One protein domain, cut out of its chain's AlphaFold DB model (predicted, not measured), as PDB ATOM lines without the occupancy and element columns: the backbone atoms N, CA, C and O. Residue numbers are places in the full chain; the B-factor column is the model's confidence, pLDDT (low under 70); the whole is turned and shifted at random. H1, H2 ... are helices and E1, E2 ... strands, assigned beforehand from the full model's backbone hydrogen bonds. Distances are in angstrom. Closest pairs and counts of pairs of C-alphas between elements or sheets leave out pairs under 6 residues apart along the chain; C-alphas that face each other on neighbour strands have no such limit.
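AT A GLANCE: This is residues 6 to 182 of the 211 residues of an uncharacterized protein of Moorea sp. SIO2B7 (UniProt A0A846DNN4). A four-strand parallel sheet, with H3 over one face, H5 over the other and the short H2 on the same face as H3 but beside the strands, makes the larger lobe; a smaller lobe is a three-strand sheet, E6 E7 E8, covered on one face by H6. The long helix H8 runs back from the corner at H7, beyond the small lobe, to the large sheet, while the E1-E2 hairpin lies beside that sheet's E4 edge. The printed part has 177 residues, with eight named helices and nine named strands in the order H1 E1 E2 E3 H2 H3 E4 H4 H5 E5 E6 E7 E8 H6 H7 H8 E9, a mixed class. It is compact, with a radius of gyration of the C-alphas of 17.5 A and spans of 55 by 40 by 30 A.

IN THESE COORDINATES: The large sheet, in order E4 E3 E5 E9, has E4 at residues 66 to 70, E3 at 37 to 41, 13.0 A long, E5 at 94 to 98, 13.1 A, and E9 at 176 to 179, ending at C-alpha 179 (164.422, 115.551, 162.789). Among the helices on this sheet are H2, residues 43 to 46, H3, residues 54 to 62, and H5, residues 83 to 90; H4 is residues 77 to 80. The antiparallel sheet has E6, 110 to 114, E7, 117 to 120, and E8, 125 to 128, followed by H6, 129 to 138, 14.5 A, and H7, 142 to 145. H8, 147 to 171, is 36.1 A long and begins at C-alpha 147 (177.254, 105.220, 133.893). H1 is 6 to 10, from C-alpha 6 (147.079, 102.511, 155.638); E1 is 19 to 21 and E2 24 to 26.

HOW THE PARTS SIT: In the large sheet N 39 and O 67 are 2.8 A apart, N 96 and O 38 2.8 A, and N 177 and O 95 2.8 A. E3, H2 H3, E4 is a strand-helix-strand unit, parallel neighbour strands with helices between; E4, H4 H5, E5 is a split one, with E3 between its strands; both crossovers are right-handed. H3 and H5 are on opposite faces, at heights of 9.2 A and 9.6 A over the sheet. H8 only grazes this sheet with residues 165 to 169, and its residues 164 to 171 touch H4, the closest C-alphas being Ile 80 and Leu 168, 5.8 A. E6 E7 E8 is a meander, each strand the antiparallel neighbour of the one before, with N 111 and O 119 2.8 A apart and N 127 and O 118 2.8 A. H6 is on it, 9.9 A high, along E7 at 4 degrees on the local plane. H7 and H8 touch only at the corner, closest at the C-alphas of Val 144 and Leu 150, 5.0 A. In the hairpin E1 and E2, N 21 and O 24 are 2.8 A apart; the closest C-alphas of E2 and E4, Leu 26 and Phe 69, are 6.2 A apart. H1 and E4 are apart. Every O i to N i+4 pair is within hydrogen-bond range in H1, H3, H5 and H8, and 5 of 6 in H6; H2, H4 and H7 are too short for such a pair.

THE WHOLE: The C-alphas farthest apart, Asn 63 and Glu 146, are 54.5 A apart. The printed part has no cut, and the link from E5 to E6, 11 residues, is long. Mean pLDDT of the printed part is 91.7, and no printed residue is under 70.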
ATOM      1  N   TYR A   6     146.602 103.287 154.488       87.00
ATOM      2  CA  TYR A   6     147.079 102.511 155.638       87.00
ATOM      3  C   TYR A   6     145.961 101.852 156.436       87.00
ATOM      4  O   TYR A   6     146.088 100.679 156.766       87.00
ATOM      5  N   GLN A   7     144.864 102.561 156.715       88.00
ATOM      6  CA  GLN A   7     143.769 101.971 157.485       88.00
ATOM      7  C   GLN A   7     143.158 100.801 156.718       88.00
ATOM      8  O   GLN A   7     143.039  99.712 157.265       88.00
ATOM      9  N   LYS A   8     142.917 100.979 155.416       87.06
ATOM     10  CA  LYS A   8     142.402  99.929 154.537       87.06
ATOM     11  C   LYS A   8     143.239  98.644 154.586       87.06
ATOM     12  O   LYS A   8     142.677  97.550 154.629       87.06
ATOM     13  N   ASN A   9     144.567  98.773 154.557       85.75
ATOM     14  CA  ASN A   9     145.482  97.627 154.525       85.75
ATOM     15  C   ASN A   9     145.722  97.007 155.908       85.75
ATOM     16  O   ASN A   9     145.913  95.798 156.005       85.75
ATOM     17  N   ASP A  10     145.695  97.818 156.965       91.19
ATOM     18  CA  ASP A  10     146.146  97.405 158.293       91.19
ATOM     19  C   ASP A  10     144.982  97.275 159.304       91.19
ATOM     20  O   ASP A  10     145.222  96.989 160.477       91.19
ATOM     21  N   LYS A  11     143.717  97.431 158.875       88.31
ATOM     22  CA  LYS A  11     142.524  97.471 159.751       88.31
ATOM     23  C   LYS A  11     142.368  96.299 160.716       88.31
ATOM     24  O   LYS A  11     141.820  96.473 161.796       88.31
ATOM     25  N   ASN A  12     142.836  95.111 160.334       90.38
ATOM     26  CA  ASN A  12     142.736  93.916 161.176       90.38
ATOM     27  C   ASN A  12     143.790  93.897 162.294       90.38
ATOM     28  O   ASN A  12     143.710  93.066 163.192       90.38
ATOM     29  N   LEU A  13     144.799  94.766 162.211       91.00
ATOM     30  CA  LEU A  13     145.919  94.832 163.146       91.00
ATOM     31  C   LEU A  13     145.841  96.073 164.029       91.00
ATOM     32  O   LEU A  13     146.226  96.023 165.194       91.00
ATOM     33  N   ILE A  14     145.390  97.195 163.470       93.25
ATOM     34  CA  ILE A  14     145.462  98.487 164.138       93.25
ATOM     35  C   ILE A  14     144.364  99.444 163.670       93.25
ATOM     36  O   ILE A  14     144.082  99.589 162.480       93.25
ATOM     37  N   ASP A  15     143.784 100.149 164.639       93.31
ATOM     38  CA  ASP A  15     142.991 101.348 164.404       93.31
ATOM     39  C   ASP A  15     143.897 102.580 164.540       93.31
ATOM     40  O   ASP A  15     144.385 102.909 165.627       93.31
ATOM     41  N   TYR A  16     144.148 103.264 163.421       94.88
ATOM     42  CA  TYR A  16     144.911 104.509 163.391       94.88
ATOM     43  C   TYR A  16     144.080 105.727 163.816       94.88
ATOM     44  O   TYR A  16     144.565 106.861 163.741       94.88
ATOM     45  N   GLN A  17     142.844 105.525 164.276       94.69
ATOM     46  CA  GLN A  17     141.969 106.561 164.818       94.69
ATOM     47  C   GLN A  17     141.860 107.756 163.869       94.69
ATOM     48  O   GLN A  17     141.927 108.909 164.296       94.69
ATOM     49  N   LEU A  18     141.812 107.477 162.563       94.00
ATOM     50  CA  LEU A  18     141.876 108.514 161.547       94.00
ATOM     51  C   LEU A  18     140.716 109.488 161.704       94.00
ATOM     52  O   LEU A  18     139.593 109.096 162.022       94.00
ATOM     53  N   TYR A  19     140.993 110.761 161.462       93.31
ATOM     54  CA  TYR A  19     139.970 111.791 161.494       93.31
ATOM     55  C   TYR A  19     140.098 112.723 160.297       93.31
ATOM     56  O   TYR A  19     141.188 112.956 159.773       93.31
ATOM     57  N   GLN A  20     138.956 113.267 159.886       92.44
ATOM     58  CA  GLN A  20     138.881 114.233 158.800       92.44
ATOM     59  C   GLN A  20     139.337 115.615 159.278       92.44
ATOM     60  O   GLN A  20     138.864 116.132 160.299       92.44
ATOM     61  N   PHE A  21     140.242 116.211 158.513       91.19
ATOM     62  CA  PHE A  21     140.740 117.567 158.670       91.19
ATOM     63  C   PHE A  21     140.679 118.257 157.306       91.19
ATOM     64  O   PHE A  21     141.587 118.121 156.489       91.19
ATOM     65  N   HIS A  22     139.594 118.998 157.071       89.56
ATOM     66  CA  HIS A  22     139.237 119.537 155.754       89.56
ATOM     67  C   HIS A  22     139.116 118.418 154.702       89.56
ATOM     68  O   HIS A  22     138.247 117.563 154.838       89.56
ATOM     69  N   ASP A  23     139.964 118.429 153.675       88.69
ATOM     70  CA  ASP A  23     140.053 117.449 152.592       88.69
ATOM     71  C   ASP A  23     141.112 116.356 152.843       88.69
ATOM     72  O   ASP A  23     141.359 115.521 151.971       88.69
ATOM     73  N   LEU A  24     141.731 116.336 154.031       88.81
ATOM     74  CA  LEU A  24     142.772 115.381 154.416       88.81
ATOM     75  C   LEU A  24     142.304 114.445 155.538       88.81
ATOM     76  O   LEU A  24     141.595 114.843 156.462       88.81
ATOM     77  N   GLU A  25     142.807 113.213 155.515       91.12
ATOM     78  CA  GLU A  25     142.709 112.267 156.630       91.12
ATOM     79  C   GLU A  25     144.007 112.280 157.434       91.12
ATOM     80  O   GLU A  25     145.079 112.000 156.896       91.12
ATOM     81  N   LEU A  26     143.919 112.595 158.727       93.31
ATOM     82  CA  LEU A  26     145.080 112.675 159.613       93.31
ATOM     83  C   LEU A  26     145.107 111.532 160.622       93.31
ATOM     84  O   LEU A  26     144.070 110.988 161.013       93.31
ATOM     85  N   ARG A  27     146.319 111.197 161.080       94.38
ATOM     86  CA  ARG A  27     146.530 110.232 162.164       94.38
ATOM     87  C   ARG A  27     145.971 110.793 163.467       94.38
ATOM     88  O   ARG A  27     146.427 111.839 163.922       94.38
ATOM     89  N   GLY A  28     145.039 110.070 164.085       91.12
ATOM     90  CA  GLY A  28     144.468 110.477 165.364       91.12
ATOM     91  C   GLY A  28     145.214 109.983 166.609       91.12
ATOM     92  O   GLY A  28     146.334 109.472 166.506       91.12
ATOM     93  N   PRO A  29     144.586 110.125 167.791       88.88
ATOM     94  CA  PRO A  29     143.233 110.663 167.987       88.88
ATOM     95  C   PRO A  29     143.148 112.155 167.625       88.88
ATOM     96  O   PRO A  29     144.152 112.864 167.672       88.88
ATOM     97  N   LYS A  30     141.956 112.641 167.249       89.75
ATOM     98  CA  LYS A  30     141.751 114.066 166.943       89.75
ATOM     99  C   LYS A  30     142.061 114.911 168.181       89.75
ATOM    100  O   LYS A  30     141.368 114.791 169.188       89.75
ATOM    101  N   SER A  31     143.073 115.773 168.101       80.88
ATOM    102  CA  SER A  31     143.387 116.741 169.156       80.88
ATOM    103  C   SER A  31     142.815 118.121 168.839       80.88
ATOM    104  O   SER A  31     142.450 118.405 167.697       80.88
ATOM    105  N   ASN A  32     142.800 119.010 169.839       80.31
ATOM    106  CA  ASN A  32     142.575 120.434 169.592       80.31
ATOM    107  C   ASN A  32     143.618 120.955 168.581       80.31
ATOM    108  O   ASN A  32     144.771 120.517 168.591       80.31
ATOM    109  N   HIS A  33     143.196 121.843 167.684       75.81
ATOM    110  CA  HIS A  33     144.038 122.410 166.634       75.81
ATOM    111  C   HIS A  33     144.719 123.706 167.075       75.81
ATOM    112  O   HIS A  33     145.707 124.103 166.468       75.81
ATOM    113  N   ASP A  34     144.273 124.327 168.163       78.50
ATOM    114  CA  ASP A  34     144.945 125.506 168.693       78.50
ATOM    115  C   ASP A  34     146.177 125.111 169.508       78.50
ATOM    116  O   ASP A  34     146.206 124.071 170.176       78.50
ATOM    117  N   ASN A  35     147.203 125.969 169.475       85.31
ATOM    118  CA  ASN A  35     148.392 125.856 170.324       85.31
ATOM    119  C   ASN A  35     149.144 124.512 170.231       85.31
ATOM    120  O   ASN A  35     149.785 124.099 171.198       85.31
ATOM    121  N   ASN A  36     149.078 123.848 169.076       94.56
ATOM    122  CA  ASN A  36     149.603 122.502 168.861       94.56
ATOM    123  C   ASN A  36     151.086 122.487 168.418       94.56
ATOM    124  O   ASN A  36     151.646 123.520 168.038       94.56
ATOM    125  N   ILE A  37     151.705 121.301 168.428       96.19
ATOM    126  CA  ILE A  37     152.920 120.999 167.657       96.19
ATOM    127  C   ILE A  37     152.512 120.298 166.358       96.19
ATOM    128  O   ILE A  37     151.861 119.250 166.382       96.19
ATOM    129  N   CYS A  38     152.936 120.851 165.225       96.75
ATOM    130  CA  CYS A  38     152.693 120.276 163.909       96.75
ATOM    131  C   CYS A  38     153.852 119.360 163.510       96.75
ATOM    132  O   CYS A  38     155.014 119.718 163.677       96.75
ATOM    133  N   TYR A  39     153.549 118.185 162.969       97.44
ATOM    134  CA  TYR A  39     154.528 117.206 162.518       97.44
ATOM    135  C   TYR A  39     154.351 116.952 161.025       97.44
ATOM    136  O   TYR A  39     153.312 116.451 160.594       97.44
ATOM    137  N   LEU A  40     155.387 117.258 160.246       97.19
ATOM    138  CA  LEU A  40     155.469 116.968 158.818       97.19
ATOM    139  C   LEU A  40     156.429 115.797 158.619       97.19
ATOM    140  O   LEU A  40     157.577 115.849 159.064       97.19
ATOM    141  N   GLY A  41     155.983 114.721 157.977       95.38
ATOM    142  CA  GLY A  41     156.862 113.578 157.768       95.38
ATOM    143  C   GLY A  41     156.266 112.421 156.988       95.38
ATOM    144  O   GLY A  41     155.173 112.491 156.435       95.38
ATOM    145  N   ALA A  42     157.025 111.335 156.960       92.75
ATOM    146  CA  ALA A  42     156.693 110.123 156.244       92.75
ATOM    147  C   ALA A  42     155.946 109.112 157.149       92.75
ATOM    148  O   ALA A  42     155.351 109.457 158.176       92.75
ATOM    149  N   ALA A  43     156.006 107.825 156.791       92.31
ATOM    150  CA  ALA A  43     155.353 106.729 157.509       92.31
ATOM    151  C   ALA A  43     155.747 106.629 158.996       92.31
ATOM    152  O   ALA A  43     154.940 106.183 159.813       92.31
ATOM    153  N   GLN A  44     156.969 107.038 159.354       92.75
ATOM    154  CA  GLN A  44     157.447 107.023 160.738       92.75
ATOM    155  C   GLN A  44     156.740 108.084 161.593       92.75
ATOM    156  O   GLN A  44     156.362 107.797 162.725       92.75
ATOM    157  N   THR A  45     156.509 109.279 161.038       95.56
ATOM    158  CA  THR A  45     155.712 110.339 161.677       95.56
ATOM    159  C   THR A  45     154.241 109.964 161.763       95.56
ATOM    160  O   THR A  45     153.641 110.111 162.826       95.56
ATOM    161  N   PHE A  46     153.683 109.363 160.707       95.44
ATOM    162  CA  PHE A  46     152.336 108.787 160.767       95.44
ATOM    163  C   PHE A  46     152.223 107.708 161.863       95.44
ATOM    164  O   PHE A  46     151.195 107.582 162.521       95.44
ATOM    165  N   GLY A  47     153.291 106.937 162.083       94.88
ATOM    166  CA  GLY A  47     153.319 105.816 163.019       94.88
ATOM    167  C   GLY A  47     152.563 104.604 162.487       94.88
ATOM    168  O   GLY A  47     151.710 104.046 163.178       94.88
ATOM    169  N   ARG A  48     152.866 104.200 161.245       93.88
ATOM    170  CA  ARG A  48     152.323 102.959 160.678       93.88
ATOM    171  C   ARG A  48     152.738 101.782 161.567       93.88
ATOM    172  O   ARG A  48     153.902 101.689 161.943       93.88
ATOM    173  N   TYR A  49     151.786 100.914 161.893       94.06
ATOM    174  CA  TYR A  49     151.905  99.807 162.847       94.06
ATOM    175  C   TYR A  49     152.146 100.215 164.312       94.06
ATOM    176  O   TYR A  49     152.427  99.359 165.146       94.06
ATOM    177  N   CYS A  50     151.989 101.498 164.656       93.94
ATOM    178  CA  CYS A  50     152.114 101.987 166.027       93.94
ATOM    179  C   CYS A  50     150.756 102.441 166.572       93.94
ATOM    180  O   CYS A  50     150.179 103.416 166.078       93.94
ATOM    181  N   LEU A  51     150.280 101.790 167.643       93.38
ATOM    182  CA  LEU A  51     149.059 102.201 168.360       93.38
ATOM    183  C   LEU A  51     149.154 103.655 168.836       93.38
ATOM    184  O   LEU A  51     148.206 104.425 168.689       93.38
ATOM    185  N   ASN A  52     150.331 104.039 169.334       94.44
ATOM    186  CA  ASN A  52     150.649 105.395 169.764       94.44
ATOM    187  C   ASN A  52     151.836 105.906 168.937       94.44
ATOM    188  O   ASN A  52     152.964 105.467 169.173       94.44
ATOM    189  N   PRO A  53     151.617 106.785 167.943       95.50
ATOM    190  CA  PRO A  53     152.705 107.333 167.143       95.50
ATOM    191  C   PRO A  53     153.532 108.300 168.004       95.50
ATOM    192  O   PRO A  53     153.015 108.888 168.958       95.50
ATOM    193  N   PHE A  54     154.814 108.501 167.683       95.31
ATOM    194  CA  PHE A  54     155.674 109.355 168.512       95.31
ATOM    195  C   PHE A  54     155.156 110.799 168.678       95.31
ATOM    196  O   PHE A  54     155.333 111.323 169.779       95.31
ATOM    197  N   PRO A  55     154.479 111.438 167.689       95.56
ATOM    198  CA  PRO A  55     153.847 112.736 167.902       95.56
ATOM    199  C   PRO A  55     152.877 112.707 169.080       95.56
ATOM    200  O   PRO A  55     152.995 113.528 169.981       95.56
ATOM    201  N   ARG A  56     152.011 111.686 169.154       95.00
ATOM    202  CA  ARG A  56     151.075 111.508 170.270       95.00
ATOM    203  C   ARG A  56     151.811 111.334 171.597       95.00
ATOM    204  O   ARG A  56     151.500 112.022 172.556       95.00
ATOM    205  N   ILE A  57     152.811 110.453 171.643       95.62
ATOM    206  CA  ILE A  57     153.578 110.189 172.874       95.62
ATOM    207  C   ILE A  57     154.232 111.475 173.403       95.62
ATOM    208  O   ILE A  57     154.260 111.703 174.610       95.62
ATOM    209  N   LEU A  58     154.777 112.309 172.512       93.81
ATOM    210  CA  LEU A  58     155.362 113.595 172.890       93.81
ATOM    211  C   LEU A  58     154.295 114.602 173.326       93.81
ATOM    212  O   LEU A  58     154.495 115.271 174.336       93.81
ATOM    213  N   GLY A  59     153.171 114.679 172.612       93.06
ATOM    214  CA  GLY A  59     152.041 115.531 172.974       93.06
ATOM    215  C   GLY A  59     151.501 115.224 174.369       93.06
ATOM    216  O   GLY A  59     151.392 116.127 175.196       93.06
ATOM    217  N   ASP A  60     151.284 113.941 174.667       93.31
ATOM    218  CA  ASP A  60     150.813 113.469 175.973       93.31
ATOM    219  C   ASP A  60     151.814 113.829 177.089       93.31
ATOM    220  O   ASP A  60     151.427 114.321 178.146       93.31
ATOM    221  N   LYS A  61     153.122 113.644 176.848       95.19
ATOM    222  CA  LYS A  61     154.179 113.967 177.826       95.19
ATOM    223  C   LYS A  61     154.351 115.463 178.079       95.19
ATOM    224  O   LYS A  61     154.708 115.849 179.187       95.19
ATOM    225  N   LEU A  62     154.163 116.285 177.051       93.00
ATOM    226  CA  LEU A  62     154.322 117.738 177.131       93.00
ATOM    227  C   LEU A  62     153.016 118.455 177.485       93.00
ATOM    228  O   LEU A  62     153.040 119.661 177.708       93.00
ATOM    229  N   ASN A  63     151.896 117.726 177.540       92.19
ATOM    230  CA  ASN A  63     150.548 118.274 177.663       92.19
ATOM    231  C   ASN A  63     150.239 119.320 176.569       92.19
ATOM    232  O   ASN A  63     149.752 120.417 176.845       92.19
ATOM    233  N   ILE A  64     150.582 118.994 175.316       93.00
ATOM    234  CA  ILE A  64     150.377 119.850 174.139       93.00
ATOM    235  C   ILE A  64     149.698 119.039 173.027       93.00
ATOM    236  O   ILE A  64     150.084 117.909 172.737       93.00
ATOM    237  N   SER A  65     148.696 119.634 172.379       93.88
ATOM    238  CA  SER A  65     148.009 119.088 171.201       93.88
ATOM    239  C   SER A  65     148.972 118.848 170.033       93.88
ATOM    240  O   SER A  65     149.972 119.549 169.886       93.88
ATOM    241  N   THR A  66     148.658 117.905 169.141       94.56
ATOM    242  CA  THR A  66     149.533 117.588 168.002       94.56
ATOM    243  C   THR A  66     148.774 117.467 166.694       94.56
ATOM    244  O   THR A  66     147.799 116.725 166.613       94.56
ATOM    245  N   LEU A  67     149.273 118.112 165.641       95.81
ATOM    246  CA  LEU A  67     148.816 117.895 164.270       95.81
ATOM    247  C   LEU A  67     149.787 116.961 163.548       95.81
ATOM    248  O   LEU A  67     150.932 117.326 163.301       95.81
ATOM    249  N   ASN A  68     149.340 115.753 163.206       96.38
ATOM    250  CA  ASN A  68     150.174 114.759 162.537       96.38
ATOM    251  C   ASN A  68     149.846 114.679 161.038       96.38
ATOM    252  O   ASN A  68     148.940 113.949 160.639       96.38
ATOM    253  N   PHE A  69     150.621 115.391 160.216       95.75
ATOM    254  CA  PHE A  69     150.563 115.327 158.750       95.75
ATOM    255  C   PHE A  69     151.496 114.253 158.169       95.75
ATOM    256  O   PHE A  69     151.942 114.351 157.026       95.75
ATOM    257  N   GLY A  70     151.828 113.226 158.954       94.44
ATOM    258  CA  GLY A  70     152.590 112.083 158.477       94.44
ATOM    259  C   GLY A  70     151.864 111.363 157.339       94.44
ATOM    260  O   GLY A  70     150.686 111.045 157.466       94.44
ATOM    261  N   ALA A  71     152.564 111.053 156.249       91.12
ATOM    262  CA  ALA A  71     151.986 110.333 155.112       91.12
ATOM    263  C   ALA A  71     152.974 109.326 154.500       91.12
ATOM    264  O   ALA A  71     154.189 109.455 154.600       91.12
ATOM    265  N   GLY A  72     152.472 108.257 153.884       87.94
ATOM    266  CA  GLY A  72     153.322 107.242 153.256       87.94
ATOM    267  C   GLY A  72     153.931 107.683 151.932       87.94
ATOM    268  O   GLY A  72     153.224 108.240 151.101       87.94
ATOM    269  N   GLY A  73     155.217 107.388 151.709       85.56
ATOM    270  CA  GLY A  73     155.874 107.596 150.410       85.56
ATOM    271  C   GLY A  73     155.773 109.032 149.893       85.56
ATOM    272  O   GLY A  73     155.457 109.240 148.722       85.56
ATOM    273  N   VAL A  74     155.959 110.007 150.784       89.44
ATOM    274  CA  VAL A  74     155.922 111.437 150.465       89.44
ATOM    275  C   VAL A  74     157.328 112.035 150.471       89.44
ATOM    276  O   VAL A  74     158.145 111.718 151.338       89.44
ATOM    277  N   GLY A  75     157.591 112.889 149.482       92.25
ATOM    278  CA  GLY A  75     158.736 113.798 149.432       92.25
ATOM    279  C   GLY A  75     158.352 115.211 149.886       92.25
ATOM    280  O   GLY A  75     157.197 115.432 150.261       92.25
ATOM    281  N   PRO A  76     159.289 116.172 149.881       94.62
ATOM    282  CA  PRO A  76     159.027 117.518 150.393       94.62
ATOM    283  C   PRO A  76     157.979 118.272 149.557       94.62
ATOM    284  O   PRO A  76     157.089 118.903 150.133       94.62
ATOM    285  N   SER A  77     157.989 118.101 148.231       94.06
ATOM    286  CA  SER A  77     156.958 118.604 147.304       94.06
ATOM    287  C   SER A  77     155.519 118.266 147.713       94.06
ATOM    288  O   SER A  77     154.636 119.107 147.567       94.06
ATOM    289  N   TYR A  78     155.266 117.101 148.326       93.44
ATOM    290  CA  TYR A  78     153.921 116.729 148.798       93.44
ATOM    291  C   TYR A  78     153.314 117.762 149.759       93.44
ATOM    292  O   TYR A  78     152.091 117.942 149.764       93.44
ATOM    293  N   PHE A  79     154.156 118.384 150.589       95.12
ATOM    294  CA  PHE A  79     153.762 119.395 151.566       95.12
ATOM    295  C   PHE A  79     153.690 120.786 150.937       95.12
ATOM    296  O   PHE A  79     152.731 121.509 151.195       95.12
ATOM    297  N   ILE A  80     154.664 121.134 150.088       94.75
ATOM    298  CA  ILE A  80     154.725 122.423 149.375       94.75
ATOM    299  C   ILE A  80     153.468 122.630 148.523       94.75
ATOM    300  O   ILE A  80     152.856 123.694 148.552       94.75
ATOM    301  N   GLU A  81     153.026 121.584 147.824       93.69
ATOM    302  CA  GLU A  81     151.855 121.622 146.946       93.69
ATOM    303  C   GLU A  81     150.511 121.704 147.698       93.69
ATOM    304  O   GLU A  81     149.460 121.801 147.064       93.69
ATOM    305  N   LYS A  82     150.504 121.652 149.040       94.56
ATOM    306  CA  LYS A  82     149.283 121.687 149.864       94.56
ATOM    307  C   LYS A  82     149.286 122.901 150.796       94.56
ATOM    308  O   LYS A  82     149.657 122.762 151.966       94.56
ATOM    309  N   PRO A  83     148.786 124.065 150.331       95.44
ATOM    310  CA  PRO A  83     148.717 125.288 151.132       95.44
ATOM    311  C   PRO A  83     148.061 125.083 152.499       95.44
ATOM    312  O   PRO A  83     148.578 125.564 153.499       95.44
ATOM    313  N   LEU A  84     147.005 124.262 152.572       95.06
ATOM    314  CA  LEU A  84     146.330 123.928 153.829       95.06
ATOM    315  C   LEU A  84     147.291 123.391 154.906       95.06
ATOM    316  O   LEU A  84     147.151 123.739 156.083       95.06
ATOM    317  N   ILE A  85     148.250 122.540 154.527       95.69
ATOM    318  CA  ILE A  85     149.214 121.970 155.476       95.69
ATOM    319  C   ILE A  85     150.175 123.057 155.952       95.69
ATOM    320  O   ILE A  85     150.401 123.181 157.155       95.69
ATOM    321  N   ILE A  86     150.702 123.866 155.031       97.50
ATOM    322  CA  ILE A  86     151.636 124.955 155.348       97.50
ATOM    323  C   ILE A  86     150.968 126.014 156.234       97.50
ATOM    324  O   ILE A  86     151.539 126.421 157.247       97.50
ATOM    325  N   ASP A  87     149.733 126.398 155.923       96.44
ATOM    326  CA  ASP A  87     148.951 127.349 156.713       96.44
ATOM    327  C   ASP A  87     148.663 126.809 158.118       96.44
ATOM    328  O   ASP A  87     148.784 127.533 159.107       96.44
ATOM    329  N   SER A  88     148.323 125.522 158.232       95.06
ATOM    330  CA  SER A  88     148.103 124.869 159.528       95.06
ATOM    331  C   SER A  88     149.398 124.763 160.338       95.06
ATOM    332  O   SER A  88     149.407 125.019 161.544       95.06
ATOM    333  N   ALA A  89     150.514 124.445 159.679       96.00
ATOM    334  CA  ALA A  89     151.832 124.403 160.298       96.00
ATOM    335  C   ALA A  89     152.231 125.783 160.840       96.00
ATOM    336  O   ALA A  89     152.648 125.880 161.988       96.00
ATOM    337  N   ASN A  90     152.007 126.856 160.079       97.06
ATOM    338  CA  ASN A  90     152.315 128.226 160.500       97.06
ATOM    339  C   ASN A  90     151.392 128.781 161.599       97.06
ATOM    340  O   ASN A  90     151.753 129.754 162.252       97.06
ATOM    341  N   LYS A  91     150.232 128.162 161.845       95.38
ATOM    342  CA  LYS A  91     149.350 128.475 162.988       95.38
ATOM    343  C   LYS A  91     149.713 127.711 164.269       95.38
ATOM    344  O   LYS A  91     149.092 127.917 165.308       95.38
ATOM    345  N   SER A  92     150.686 126.804 164.198       95.44
ATOM    346  CA  SER A  92     151.114 125.972 165.328       95.44
ATOM    347  C   SER A  92     152.137 126.710 166.210       95.44
ATOM    348  O   SER A  92     152.613 127.785 165.861       95.44
ATOM    349  N   LYS A  93     152.498 126.154 167.374       95.31
ATOM    350  CA  LYS A  93     153.574 126.716 168.224       95.31
ATOM    351  C   LYS A  93     154.970 126.358 167.725       95.31
ATOM    352  O   LYS A  93     155.931 127.086 167.958       95.31
ATOM    353  N   LEU A  94     155.073 125.193 167.101       96.38
ATOM    354  CA  LEU A  94     156.311 124.590 166.639       96.38
ATOM    355  C   LEU A  94     155.985 123.628 165.497       96.38
ATOM    356  O   LEU A  94     154.969 122.930 165.558       96.38
ATOM    357  N   VAL A  95     156.871 123.545 164.506       97.94
ATOM    358  CA  VAL A  95     156.820 122.493 163.482       97.94
ATOM    359  C   VAL A  95     157.993 121.534 163.638       97.94
ATOM    360  O   VAL A  95     159.146 121.949 163.659       97.94
ATOM    361  N   VAL A  96     157.723 120.238 163.699       97.56
ATOM    362  CA  VAL A  96     158.732 119.188 163.579       97.56
ATOM    363  C   VAL A  96     158.703 118.671 162.148       97.56
ATOM    364  O   VAL A  96     157.696 118.130 161.696       97.56
ATOM    365  N   VAL A  97     159.809 118.833 161.431       97.44
ATOM    366  CA  VAL A  97     159.963 118.391 160.044       97.44
ATOM    367  C   VAL A  97     160.883 117.180 160.021       97.44
ATOM    368  O   VAL A  97     162.038 117.252 160.436       97.44
ATOM    369  N   GLN A  98     160.373 116.048 159.548       95.06
ATOM    370  CA  GLN A  98     161.179 114.853 159.339       95.06
ATOM    371  C   GLN A  98     162.038 115.011 158.073       95.06
ATOM    372  O   GLN A  98     161.541 115.457 157.043       95.06
ATOM    373  N   PHE A  99     163.293 114.560 158.106       90.81
ATOM    374  CA  PHE A  99     164.058 114.252 156.897       90.81
ATOM    375  C   PHE A  99     163.322 113.182 156.087       90.81
ATOM    376  O   PHE A  99     163.146 112.043 156.539       90.81
ATOM    377  N   LEU A 100     162.871 113.571 154.899       90.19
ATOM    378  CA  LEU A 100     162.099 112.722 154.001       90.19
ATOM    379  C   LEU A 100     163.023 111.853 153.149       90.19
ATOM    380  O   LEU A 100     164.243 112.008 153.123       90.19
ATOM    381  N   SER A 101     162.429 110.893 152.449       83.81
ATOM    382  CA  SER A 101     163.191 110.013 151.576       83.81
ATOM    383  C   SER A 101     163.526 110.716 150.265       83.81
ATOM    384  O   SER A 101     162.622 111.105 149.528       83.81
ATOM    385  N   GLY A 102     164.807 110.812 149.912       78.25
ATOM    386  CA  GLY A 102     165.195 111.434 148.645       78.25
ATOM    387  C   GLY A 102     164.882 110.609 147.391       78.25
ATOM    388  O   GLY A 102     165.024 111.115 146.288       78.25
ATOM    389  N   ILE A 103     164.389 109.369 147.528       80.12
ATOM    390  CA  ILE A 103     163.779 108.622 146.406       80.12
ATOM    391  C   ILE A 103     162.317 109.014 146.147       80.12
ATOM    392  O   ILE A 103     161.715 108.529 145.197       80.12
ATOM    393  N   SER A 104     161.721 109.851 147.001       88.00
ATOM    394  CA  SER A 104     160.361 110.385 146.824       88.00
ATOM    395  C   SER A 104     160.364 111.759 146.141       88.00
ATOM    396  O   SER A 104     159.434 112.535 146.332       88.00
ATOM    397  N   VAL A 105     161.414 112.051 145.370       93.00
ATOM    398  CA  VAL A 105     161.628 113.313 144.655       93.00
ATOM    399  C   VAL A 105     161.623 113.060 143.154       93.00
ATOM    400  O   VAL A 105     162.181 112.074 142.669       93.00
ATOM    401  N   SER A 106     160.977 113.961 142.416       94.81
ATOM    402  CA  SER A 106     160.905 113.882 140.959       94.81
ATOM    403  C   SER A 106     162.267 114.154 140.313       94.81
ATOM    404  O   SER A 106     163.056 114.958 140.799       94.81
ATOM    405  N   ASN A 107     162.532 113.533 139.168       95.00
ATOM    406  CA  ASN A 107     163.725 113.759 138.350       95.00
ATOM    407  C   ASN A 107     163.392 113.617 136.855       95.00
ATOM    408  O   ASN A 107     162.222 113.489 136.479       95.00
ATOM    409  N   SER A 108     164.400 113.637 135.986       95.06
ATOM    410  CA  SER A 108     164.232 113.540 134.530       95.06
ATOM    411  C   SER A 108     163.641 112.211 134.030       95.06
ATOM    412  O   SER A 108     163.167 112.149 132.892       95.06
ATOM    413  N   VAL A 109     163.598 111.162 134.859       94.94
ATOM    414  CA  VAL A 109     163.039 109.841 134.507       94.94
ATOM    415  C   VAL A 109     161.688 109.590 135.183       94.94
ATOM    416  O   VAL A 109     160.793 108.997 134.574       94.94
ATOM    417  N   TYR A 110     161.500 110.081 136.407       94.69
ATOM    418  CA  TYR A 110     160.338 109.791 137.244       94.69
ATOM    419  C   TYR A 110     159.679 111.066 137.786       94.69
ATOM    420  O   TYR A 110     160.344 112.039 138.132       94.69
ATOM    421  N   LYS A 111     158.350 111.061 137.886       95.19
ATOM    422  CA  LYS A 111     157.561 112.082 138.586       95.19
ATOM    423  C   LYS A 111     156.905 111.451 139.812       95.19
ATOM    424  O   LYS A 111     156.098 110.538 139.661       95.19
ATOM    425  N   CYS A 112     157.231 111.931 141.003       92.50
ATOM    426  CA  CYS A 112     156.611 111.499 142.254       92.50
ATOM    427  C   CYS A 112     155.315 112.282 142.499       92.50
ATOM    428  O   CYS A 112     155.278 113.485 142.262       92.50
ATOM    429  N   LEU A 113     154.261 111.606 142.965       87.12
ATOM    430  CA  LEU A 113     152.957 112.223 143.272       87.12
ATOM    431  C   LEU A 113     152.599 112.183 144.771       87.12
ATOM    432  O   LEU A 113     151.530 112.637 145.173       87.12
ATOM    433  N   GLY A 114     153.469 111.607 145.605       83.06
ATOM    434  CA  GLY A 114     153.149 111.234 146.984       83.06
ATOM    435  C   GLY A 114     152.404 109.896 147.075       83.06
ATOM    436  O   GLY A 114     152.088 109.267 146.062       83.06
ATOM    437  N   GLY A 115     152.174 109.406 148.296       80.94
ATOM    438  CA  GLY A 115     151.460 108.140 148.506       80.94
ATOM    439  C   GLY A 115     152.179 106.918 147.925       80.94
ATOM    440  O   GLY A 115     151.517 105.965 147.528       80.94
ATOM    441  N   ALA A 116     153.511 106.967 147.798       83.75
ATOM    442  CA  ALA A 116     154.326 105.965 147.098       83.75
ATOM    443  C   ALA A 116     153.950 105.758 145.613       83.75
ATOM    444  O   ALA A 116     154.220 104.698 145.047       83.75
ATOM    445  N   THR A 117     153.333 106.758 144.973       89.62
ATOM    446  CA  THR A 117     152.960 106.721 143.551       89.62
ATOM    447  C   THR A 117     153.964 107.492 142.701       89.62
ATOM    448  O   THR A 117     154.330 108.631 143.010       89.62
ATOM    449  N   VAL A 118     154.399 106.869 141.605       92.50
ATOM    450  CA  VAL A 118     155.397 107.397 140.672       92.50
ATOM    451  C   VAL A 118     154.916 107.223 139.231       92.50
ATOM    452  O   VAL A 118     154.383 106.176 138.866       92.50
ATOM    453  N   ILE A 119     155.141 108.234 138.392       95.19
ATOM    454  CA  ILE A 119     154.963 108.165 136.939       95.19
ATOM    455  C   ILE A 119     156.334 108.072 136.278       95.19
ATOM    456  O   ILE A 119     157.170 108.959 136.460       95.19
ATOM    457  N   ARG A 120     156.566 107.054 135.449       94.88
ATOM    458  CA  ARG A 120     157.723 107.043 134.548       94.88
ATOM    459  C   ARG A 120     157.464 107.956 133.354       94.88
ATOM    460  O   ARG A 120     156.504 107.758 132.617       94.88
ATOM    461  N   ARG A 121     158.347 108.924 133.120       95.69
ATOM    462  CA  ARG A 121     158.123 110.007 132.150       95.69
ATOM    463  C   ARG A 121     158.129 109.561 130.690       95.69
ATOM    464  O   ARG A 121     157.390 110.130 129.900       95.69
ATOM    465  N   ILE A 122     158.923 108.549 130.328       94.69
ATOM    466  CA  ILE A 122     159.077 108.138 128.920       94.69
ATOM    467  C   ILE A 122     157.788 107.572 128.304       94.69
ATOM    468  O   ILE A 122     157.583 107.687 127.102       94.69
ATOM    469  N   ASP A 123     156.922 106.957 129.115       94.50
ATOM    470  CA  ASP A 123     155.672 106.339 128.655       94.50
ATOM    471  C   ASP A 123     154.463 106.640 129.552       94.50
ATOM    472  O   ASP A 123     153.424 106.000 129.416       94.50
ATOM    473  N   ASN A 124     154.593 107.605 130.468       95.69
ATOM    474  CA  ASN A 124     153.577 107.985 131.455       95.69
ATOM    475  C   ASN A 124     153.017 106.804 132.272       95.69
ATOM    476  O   ASN A 124     151.870 106.831 132.719       95.69
ATOM    477  N   LYS A 125     153.815 105.749 132.484       94.81
ATOM    478  CA  LYS A 125     153.379 104.583 133.254       94.81
ATOM    479  C   LYS A 125     153.302 104.919 134.745       94.81
ATOM    480  O   LYS A 125     154.326 105.219 135.357       94.81
ATOM    481  N   ASN A 126     152.113 104.774 135.330       95.12
ATOM    482  CA  ASN A 126     151.906 104.793 136.781       95.12
ATOM    483  C   ASN A 126     152.437 103.502 137.423       95.12
ATOM    484  O   ASN A 126     152.188 102.402 136.924       95.12
ATOM    485  N   MET A 127     153.157 103.634 138.532       93.44
ATOM    486  CA  MET A 127     153.739 102.527 139.293       93.44
ATOM    487  C   MET A 127     153.983 102.917 140.754       93.44
ATOM    488  O   MET A 127     153.913 104.094 141.114       93.44
ATOM    489  N   SER A 128     154.265 101.928 141.602       90.12
ATOM    490  CA  SER A 128     154.717 102.182 142.971       90.12
ATOM    491  C   SER A 128     156.165 102.681 142.994       90.12
ATOM    492  O   SER A 128     156.942 102.439 142.064       90.12
ATOM    493  N   SER A 129     156.559 103.339 144.083       84.88
ATOM    494  CA  SER A 129     157.956 103.709 144.326       84.88
ATOM    495  C   SER A 129     158.880 102.486 144.371       84.88
ATOM    496  O   SER A 129     160.006 102.556 143.882       84.88
ATOM    497  N   GLU A 130     158.423 101.349 144.901       84.19
ATOM    498  CA  GLU A 130     159.195 100.104 144.906       84.19
ATOM    499  C   GLU A 130     159.458  99.577 143.494       84.19
ATOM    500  O   GLU A 130     160.569  99.129 143.199       84.19
ATOM    501  N   ASP A 131     158.456  99.635 142.618       89.25
ATOM    502  CA  ASP A 131     158.608  99.182 141.240       89.25
ATOM    503  C   ASP A 131     159.456 100.155 140.423       89.25
ATOM    504  O   ASP A 131     160.259  99.701 139.613       89.25
ATOM    505  N   ALA A 132     159.379 101.461 140.697       88.75
ATOM    506  CA  ALA A 132     160.262 102.455 140.089       88.75
ATOM    507  C   ALA A 132     161.748 102.185 140.399       88.75
ATOM    508  O   ALA A 132     162.589 102.288 139.511       88.75
ATOM    509  N   ILE A 133     162.090 101.760 141.623       83.88
ATOM    510  CA  ILE A 133     163.479 101.402 141.976       83.88
ATOM    511  C   ILE A 133     163.974 100.206 141.157       83.88
ATOM    512  O   ILE A 133     165.117 100.205 140.699       83.88
ATOM    513  N   LYS A 134     163.137  99.179 140.977       86.19
ATOM    514  CA  LYS A 134     163.478  98.023 140.130       86.19
ATOM    515  C   LYS A 134     163.592  98.441 138.663       86.19
ATOM    516  O   LYS A 134     164.485  97.988 137.953       86.19
ATOM    517  N   ASP A 135     162.724  99.350 138.233       88.69
ATOM    518  CA  ASP A 135     162.701  99.893 136.880       88.69
ATOM    519  C   ASP A 135     163.970 100.691 136.533       88.69
ATOM    520  O   ASP A 135     164.369 100.710 135.377       88.69
ATOM    521  N   ILE A 136     164.683 101.262 137.510       84.81
ATOM    522  CA  ILE A 136     166.006 101.867 137.259       84.81
ATOM    523  C   ILE A 136     167.018 100.828 136.742       84.81
ATOM    524  O   ILE A 136     167.957 101.191 136.044       84.81
ATOM    525  N   ILE A 137     166.866  99.545 137.081       78.38
ATOM    526  CA  ILE A 137     167.793  98.483 136.658       78.38
ATOM    527  C   ILE A 137     167.337  97.881 135.334       78.38
ATOM    528  O   ILE A 137     168.089  97.855 134.362       78.38
ATOM    529  N   ASP A 138     166.089  97.421 135.301       80.81
ATOM    530  CA  ASP A 138     165.581  96.566 134.223       80.81
ATOM    531  C   ASP A 138     164.592  97.291 133.297       80.81
ATOM    532  O   ASP A 138     164.073  96.718 132.335       80.81
ATOM    533  N   GLY A 139     164.323  98.568 133.567       79.94
ATOM    534  CA  GLY A 139     163.236  99.319 132.958       79.94
ATOM    535  C   GLY A 139     163.457  99.729 131.512       79.94
ATOM    536  O   GLY A 139     164.447  99.399 130.847       79.94
ATOM    537  N   LYS A 140     162.464 100.457 130.995       87.38
ATOM    538  CA  LYS A 140     162.426 100.882 129.589       87.38
ATOM    539  C   LYS A 140     163.437 101.972 129.257       87.38
ATOM    540  O   LYS A 140     163.916 102.006 128.128       87.38
ATOM    541  N   ASP A 141     163.736 102.866 130.194       89.62
ATOM    542  CA  ASP A 141     164.651 103.973 129.932       89.62
ATOM    543  C   ASP A 141     166.099 103.486 129.978       89.62
ATOM    544  O   ASP A 141     166.744 103.513 131.018       89.62
ATOM    545  N   LYS A 142     166.618 103.013 128.842       89.00
ATOM    546  CA  LYS A 142     167.956 102.410 128.774       89.00
ATOM    547  C   LYS A 142     169.097 103.398 129.032       89.00
ATOM    548  O   LYS A 142     170.208 102.944 129.293       89.00
ATOM    549  N   ARG A 143     168.836 104.714 129.064       88.75
ATOM    550  CA  ARG A 143     169.850 105.726 129.413       88.75
ATOM    551  C   ARG A 143     170.411 105.490 130.815       88.75
ATOM    552  O   ARG A 143     171.594 105.709 131.038       88.75
ATOM    553  N   VAL A 144     169.610 104.976 131.752       84.12
ATOM    554  CA  VAL A 144     170.048 104.660 133.132       84.12
ATOM    555  C   VAL A 144     171.148 103.593 133.202       84.12
ATOM    556  O   VAL A 144     171.858 103.519 134.204       84.12
ATOM    557  N   LEU A 145     171.329 102.794 132.143       84.25
ATOM    558  CA  LEU A 145     172.416 101.817 132.043       84.25
ATOM    559  C   LEU A 145     173.761 102.491 131.733       84.25
ATOM    560  O   LEU A 145     174.823 101.954 132.053       84.25
ATOM    561  N   GLU A 146     173.739 103.692 131.149       89.19
ATOM    562  CA  GLU A 146     174.941 104.476 130.912       89.19
ATOM    563  C   GLU A 146     175.432 105.097 132.223       89.19
ATOM    564  O   GLU A 146     174.785 105.953 132.828       89.19
ATOM    565  N   LYS A 147     176.649 104.733 132.641       85.56
ATOM    566  CA  LYS A 147     177.254 105.220 133.893       85.56
ATOM    567  C   LYS A 147     177.250 106.748 134.018       85.56
ATOM    568  O   LYS A 147     177.120 107.266 135.127       85.56
ATOM    569  N   LYS A 148     177.429 107.473 132.908       91.31
ATOM    570  CA  LYS A 148     177.416 108.944 132.885       91.31
ATOM    571  C   LYS A 148     176.020 109.488 133.197       91.31
ATOM    572  O   LYS A 148     175.898 110.355 134.058       91.31
ATOM    573  N   PHE A 149     174.993 108.952 132.544       90.88
ATOM    574  CA  PHE A 149     173.614 109.373 132.763       90.88
ATOM    575  C   PHE A 149     173.110 108.973 134.151       90.88
ATOM    576  O   PHE A 149     172.516 109.796 134.833       90.88
ATOM    577  N   LEU A 150     173.432 107.770 134.637       87.00
ATOM    578  CA  LEU A 150     173.071 107.354 135.996       87.00
ATOM    579  C   LEU A 150     173.651 108.295 137.063       87.00
ATOM    580  O   LEU A 150     172.960 108.665 138.008       87.00
ATOM    581  N   LYS A 151     174.915 108.711 136.910       87.50
ATOM    582  CA  LYS A 151     175.531 109.702 137.806       87.50
ATOM    583  C   LYS A 151     174.822 111.051 137.745       87.50
ATOM    584  O   LYS A 151     174.609 111.656 138.791       87.50
ATOM    585  N   TYR A 152     174.467 111.504 136.544       93.19
ATOM    586  CA  TYR A 152     173.693 112.728 136.356       93.19
ATOM    587  C   TYR A 152     172.325 112.635 137.045       93.19
ATOM    588  O   TYR A 152     171.995 113.514 137.826       93.19
ATOM    589  N   LEU A 153     171.587 111.541 136.842       91.06
ATOM    590  CA  LEU A 153     170.270 111.320 137.441       91.06
ATOM    591  C   LEU A 153     170.321 111.321 138.975       91.06
ATOM    592  O   LEU A 153     169.450 111.885 139.633       91.06
ATOM    593  N   ILE A 154     171.355 110.700 139.555       88.69
ATOM    594  CA  ILE A 154     171.587 110.721 141.005       88.69
ATOM    595  C   ILE A 154     171.843 112.157 141.480       88.69
ATOM    596  O   ILE A 154     171.208 112.594 142.433       88.69
ATOM    597  N   ALA A 155     172.735 112.894 140.809       90.62
ATOM    598  CA  ALA A 155     173.051 114.276 141.163       90.62
ATOM    599  C   ALA A 155     171.831 115.204 141.038       90.62
ATOM    600  O   ALA A 155     171.575 115.986 141.946       90.62
ATOM    601  N   GLU A 156     171.050 115.064 139.966       95.12
ATOM    602  CA  GLU A 156     169.778 115.764 139.760       95.12
ATOM    603  C   GLU A 156     168.799 115.466 140.902       95.12
ATOM    604  O   GLU A 156     168.261 116.382 141.509       95.12
ATOM    605  N   THR A 157     168.616 114.191 141.256       92.62
ATOM    606  CA  THR A 157     167.695 113.795 142.337       92.62
ATOM    607  C   THR A 157     168.117 114.390 143.686       92.62
ATOM    608  O   THR A 157     167.271 114.822 144.464       92.62
ATOM    609  N   ILE A 158     169.423 114.440 143.968       90.69
ATOM    610  CA  ILE A 158     169.954 115.059 145.190       90.69
ATOM    611  C   ILE A 158     169.722 116.567 145.179       90.69
ATOM    612  O   ILE A 158     169.288 117.111 146.192       90.69
ATOM    613  N   GLN A 159     170.002 117.230 144.056       94.06
ATOM    614  CA  GLN A 159     169.809 118.668 143.916       94.06
ATOM    615  C   GLN A 159     168.337 119.034 144.129       94.06
ATOM    616  O   GLN A 159     168.041 119.843 145.005       94.06
ATOM    617  N   ASN A 160     167.425 118.349 143.435       95.62
ATOM    618  CA  ASN A 160     165.984 118.544 143.585       95.62
ATOM    619  C   ASN A 160     165.538 118.303 145.035       95.62
ATOM    620  O   ASN A 160     164.760 119.074 145.579       95.62
ATOM    621  N   TYR A 161     166.063 117.268 145.703       94.56
ATOM    622  CA  TYR A 161     165.738 117.006 147.107       94.56
ATOM    623  C   TYR A 161     166.161 118.158 148.024       94.56
ATOM    624  O   TYR A 161     165.398 118.551 148.906       94.56
ATOM    625  N   VAL A 162     167.374 118.686 147.841       94.38
ATOM    626  CA  VAL A 162     167.875 119.810 148.643       94.38
ATOM    627  C   VAL A 162     167.032 121.055 148.395       94.38
ATOM    628  O   VAL A 162     166.623 121.695 149.359       94.38
ATOM    629  N   GLU A 163     166.732 121.369 147.135       96.62
ATOM    630  CA  GLU A 163     165.897 122.511 146.758       96.62
ATOM    631  C   GLU A 163     164.488 122.405 147.351       96.62
ATOM    632  O   GLU A 163     164.060 123.318 148.057       96.62
ATOM    633  N   GLU A 164     163.813 121.265 147.175       96.31
ATOM    634  CA  GLU A 164     162.477 121.033 147.733       96.31
ATOM    635  C   GLU A 164     162.494 121.062 149.276       96.31
ATOM    636  O   GLU A 164     161.594 121.614 149.906       96.31
ATOM    637  N   MET A 165     163.520 120.513 149.939       96.19
ATOM    638  CA  MET A 165     163.631 120.613 151.402       96.19
ATOM    639  C   MET A 165     163.840 122.057 151.866       96.19
ATOM    640  O   MET A 165     163.223 122.472 152.846       96.19
ATOM    641  N   VAL A 166     164.693 122.828 151.186       96.56
ATOM    642  CA  VAL A 166     164.927 124.246 151.502       96.56
ATOM    643  C   VAL A 166     163.650 125.055 151.295       96.56
ATOM    644  O   VAL A 166     163.297 125.860 152.155       96.56
ATOM    645  N   GLU A 167     162.918 124.815 150.209       97.62
ATOM    646  CA  GLU A 167     161.631 125.455 149.945       97.62
ATOM    647  C   GLU A 167     160.604 125.132 151.039       97.62
ATOM    648  O   GLU A 167     160.019 126.048 151.626       97.62
ATOM    649  N   LEU A 168     160.450 123.852 151.398       97.38
ATOM    650  CA  LEU A 168     159.568 123.430 152.487       97.38
ATOM    651  C   LEU A 168     159.942 124.123 153.803       97.38
ATOM    652  O   LEU A 168     159.082 124.694 154.475       97.38
ATOM    653  N   LEU A 169     161.223 124.124 154.168       97.38
ATOM    654  CA  LEU A 169     161.684 124.762 155.399       97.38
ATOM    655  C   LEU A 169     161.474 126.280 155.375       97.38
ATOM    656  O   LEU A 169     161.105 126.850 156.403       97.38
ATOM    657  N   ASN A 170     161.650 126.930 154.225       97.88
ATOM    658  CA  ASN A 170     161.407 128.361 154.050       97.88
ATOM    659  C   ASN A 170     159.920 128.722 154.085       97.88
ATOM    660  O   ASN A 170     159.586 129.835 154.497       97.88
ATOM    661  N   SER A 171     159.023 127.816 153.694       98.06
ATOM    662  CA  SER A 171     157.570 128.023 153.773       98.06
ATOM    663  C   SER A 171     157.052 128.084 155.222       98.06
ATOM    664  O   SER A 171     156.047 128.742 155.505       98.06
ATOM    665  N   ILE A 172     157.781 127.482 156.167       98.19
ATOM    666  CA  ILE A 172     157.481 127.522 157.601       98.19
ATOM    667  C   ILE A 172     158.108 128.783 158.210       98.19
ATOM    668  O   ILE A 172     159.324 128.960 158.196       98.19
ATOM    669  N   LYS A 173     157.294 129.677 158.767       97.94
ATOM    670  CA  LYS A 173     157.710 130.981 159.317       97.94
ATOM    671  C   LYS A 173     157.832 130.996 160.839       97.94
ATOM    672  O   LYS A 173     158.403 131.928 161.394       97.94
ATOM    673  N   ILE A 174     157.326 129.962 161.499       97.19
ATOM    674  CA  ILE A 174     157.409 129.782 162.950       97.19
ATOM    675  C   ILE A 174     158.636 128.930 163.340       97.19
ATOM    676  O   ILE A 174     159.295 128.371 162.451       97.19
ATOM    677  N   PRO A 175     158.963 128.792 164.643       97.81
ATOM    678  CA  PRO A 175     160.020 127.892 165.088       97.81
ATOM    679  C   PRO A 175     159.834 126.476 164.538       97.81
ATOM    680  O   PRO A 175     158.719 125.944 164.493       97.81
ATOM    681  N   LYS A 176     160.939 125.858 164.118       97.12
ATOM    682  CA  LYS A 176     160.931 124.523 163.523       97.12
ATOM    683  C   LYS A 176     162.106 123.682 164.011       97.12
ATOM    684  O   LYS A 176     163.193 124.207 164.236       97.12
ATOM    685  N   ILE A 177     161.882 122.382 164.164       96.12
ATOM    686  CA  ILE A 177     162.905 121.382 164.475       96.12
ATOM    687  C   ILE A 177     163.010 120.441 163.289       96.12
ATOM    688  O   ILE A 177     162.014 119.863 162.858       96.12
ATOM    689  N   LEU A 178     164.229 120.253 162.798       93.81
ATOM    690  CA  LEU A 178     164.526 119.244 161.799       93.81
ATOM    691  C   LEU A 178     164.929 117.940 162.498       93.81
ATOM    692  O   LEU A 178     165.769 117.935 163.396       93.81
ATOM    693  N   PHE A 179     164.311 116.832 162.101       85.75
ATOM    694  CA  PHE A 179     164.422 115.551 162.789       85.75
ATOM    695  C   PHE A 179     164.712 114.407 161.811       85.75
ATOM    696  O   PHE A 179     164.114 114.323 160.743       85.75
ATOM    697  N   CYS A 180     165.618 113.496 162.166       85.31
ATOM    698  CA  CYS A 180     166.009 112.369 161.319       85.31
ATOM    699  C   CYS A 180     165.938 111.047 162.094       85.31
ATOM    700  O   CYS A 180     166.561 110.905 163.145       85.31
ATOM    701  N   PHE A 181     165.241 110.055 161.533       75.00
ATOM    702  CA  PHE A 181     165.410 108.657 161.927       75.00
ATOM    703  C   PHE A 181     166.578 108.069 161.136       75.00
ATOM    704  O   PHE A 181     166.446 107.791 159.944       75.00
ATOM    705  N   SER A 182     167.718 107.875 161.793       71.56
ATOM    706  CA  SER A 182     168.900 107.282 161.173       71.56
ATOM    707  C   SER A 182     169.461 106.168 162.043       71.56
ATOM    708  O   SER A 182     169.671 106.350 163.238       71.56
TER     709      SER A 182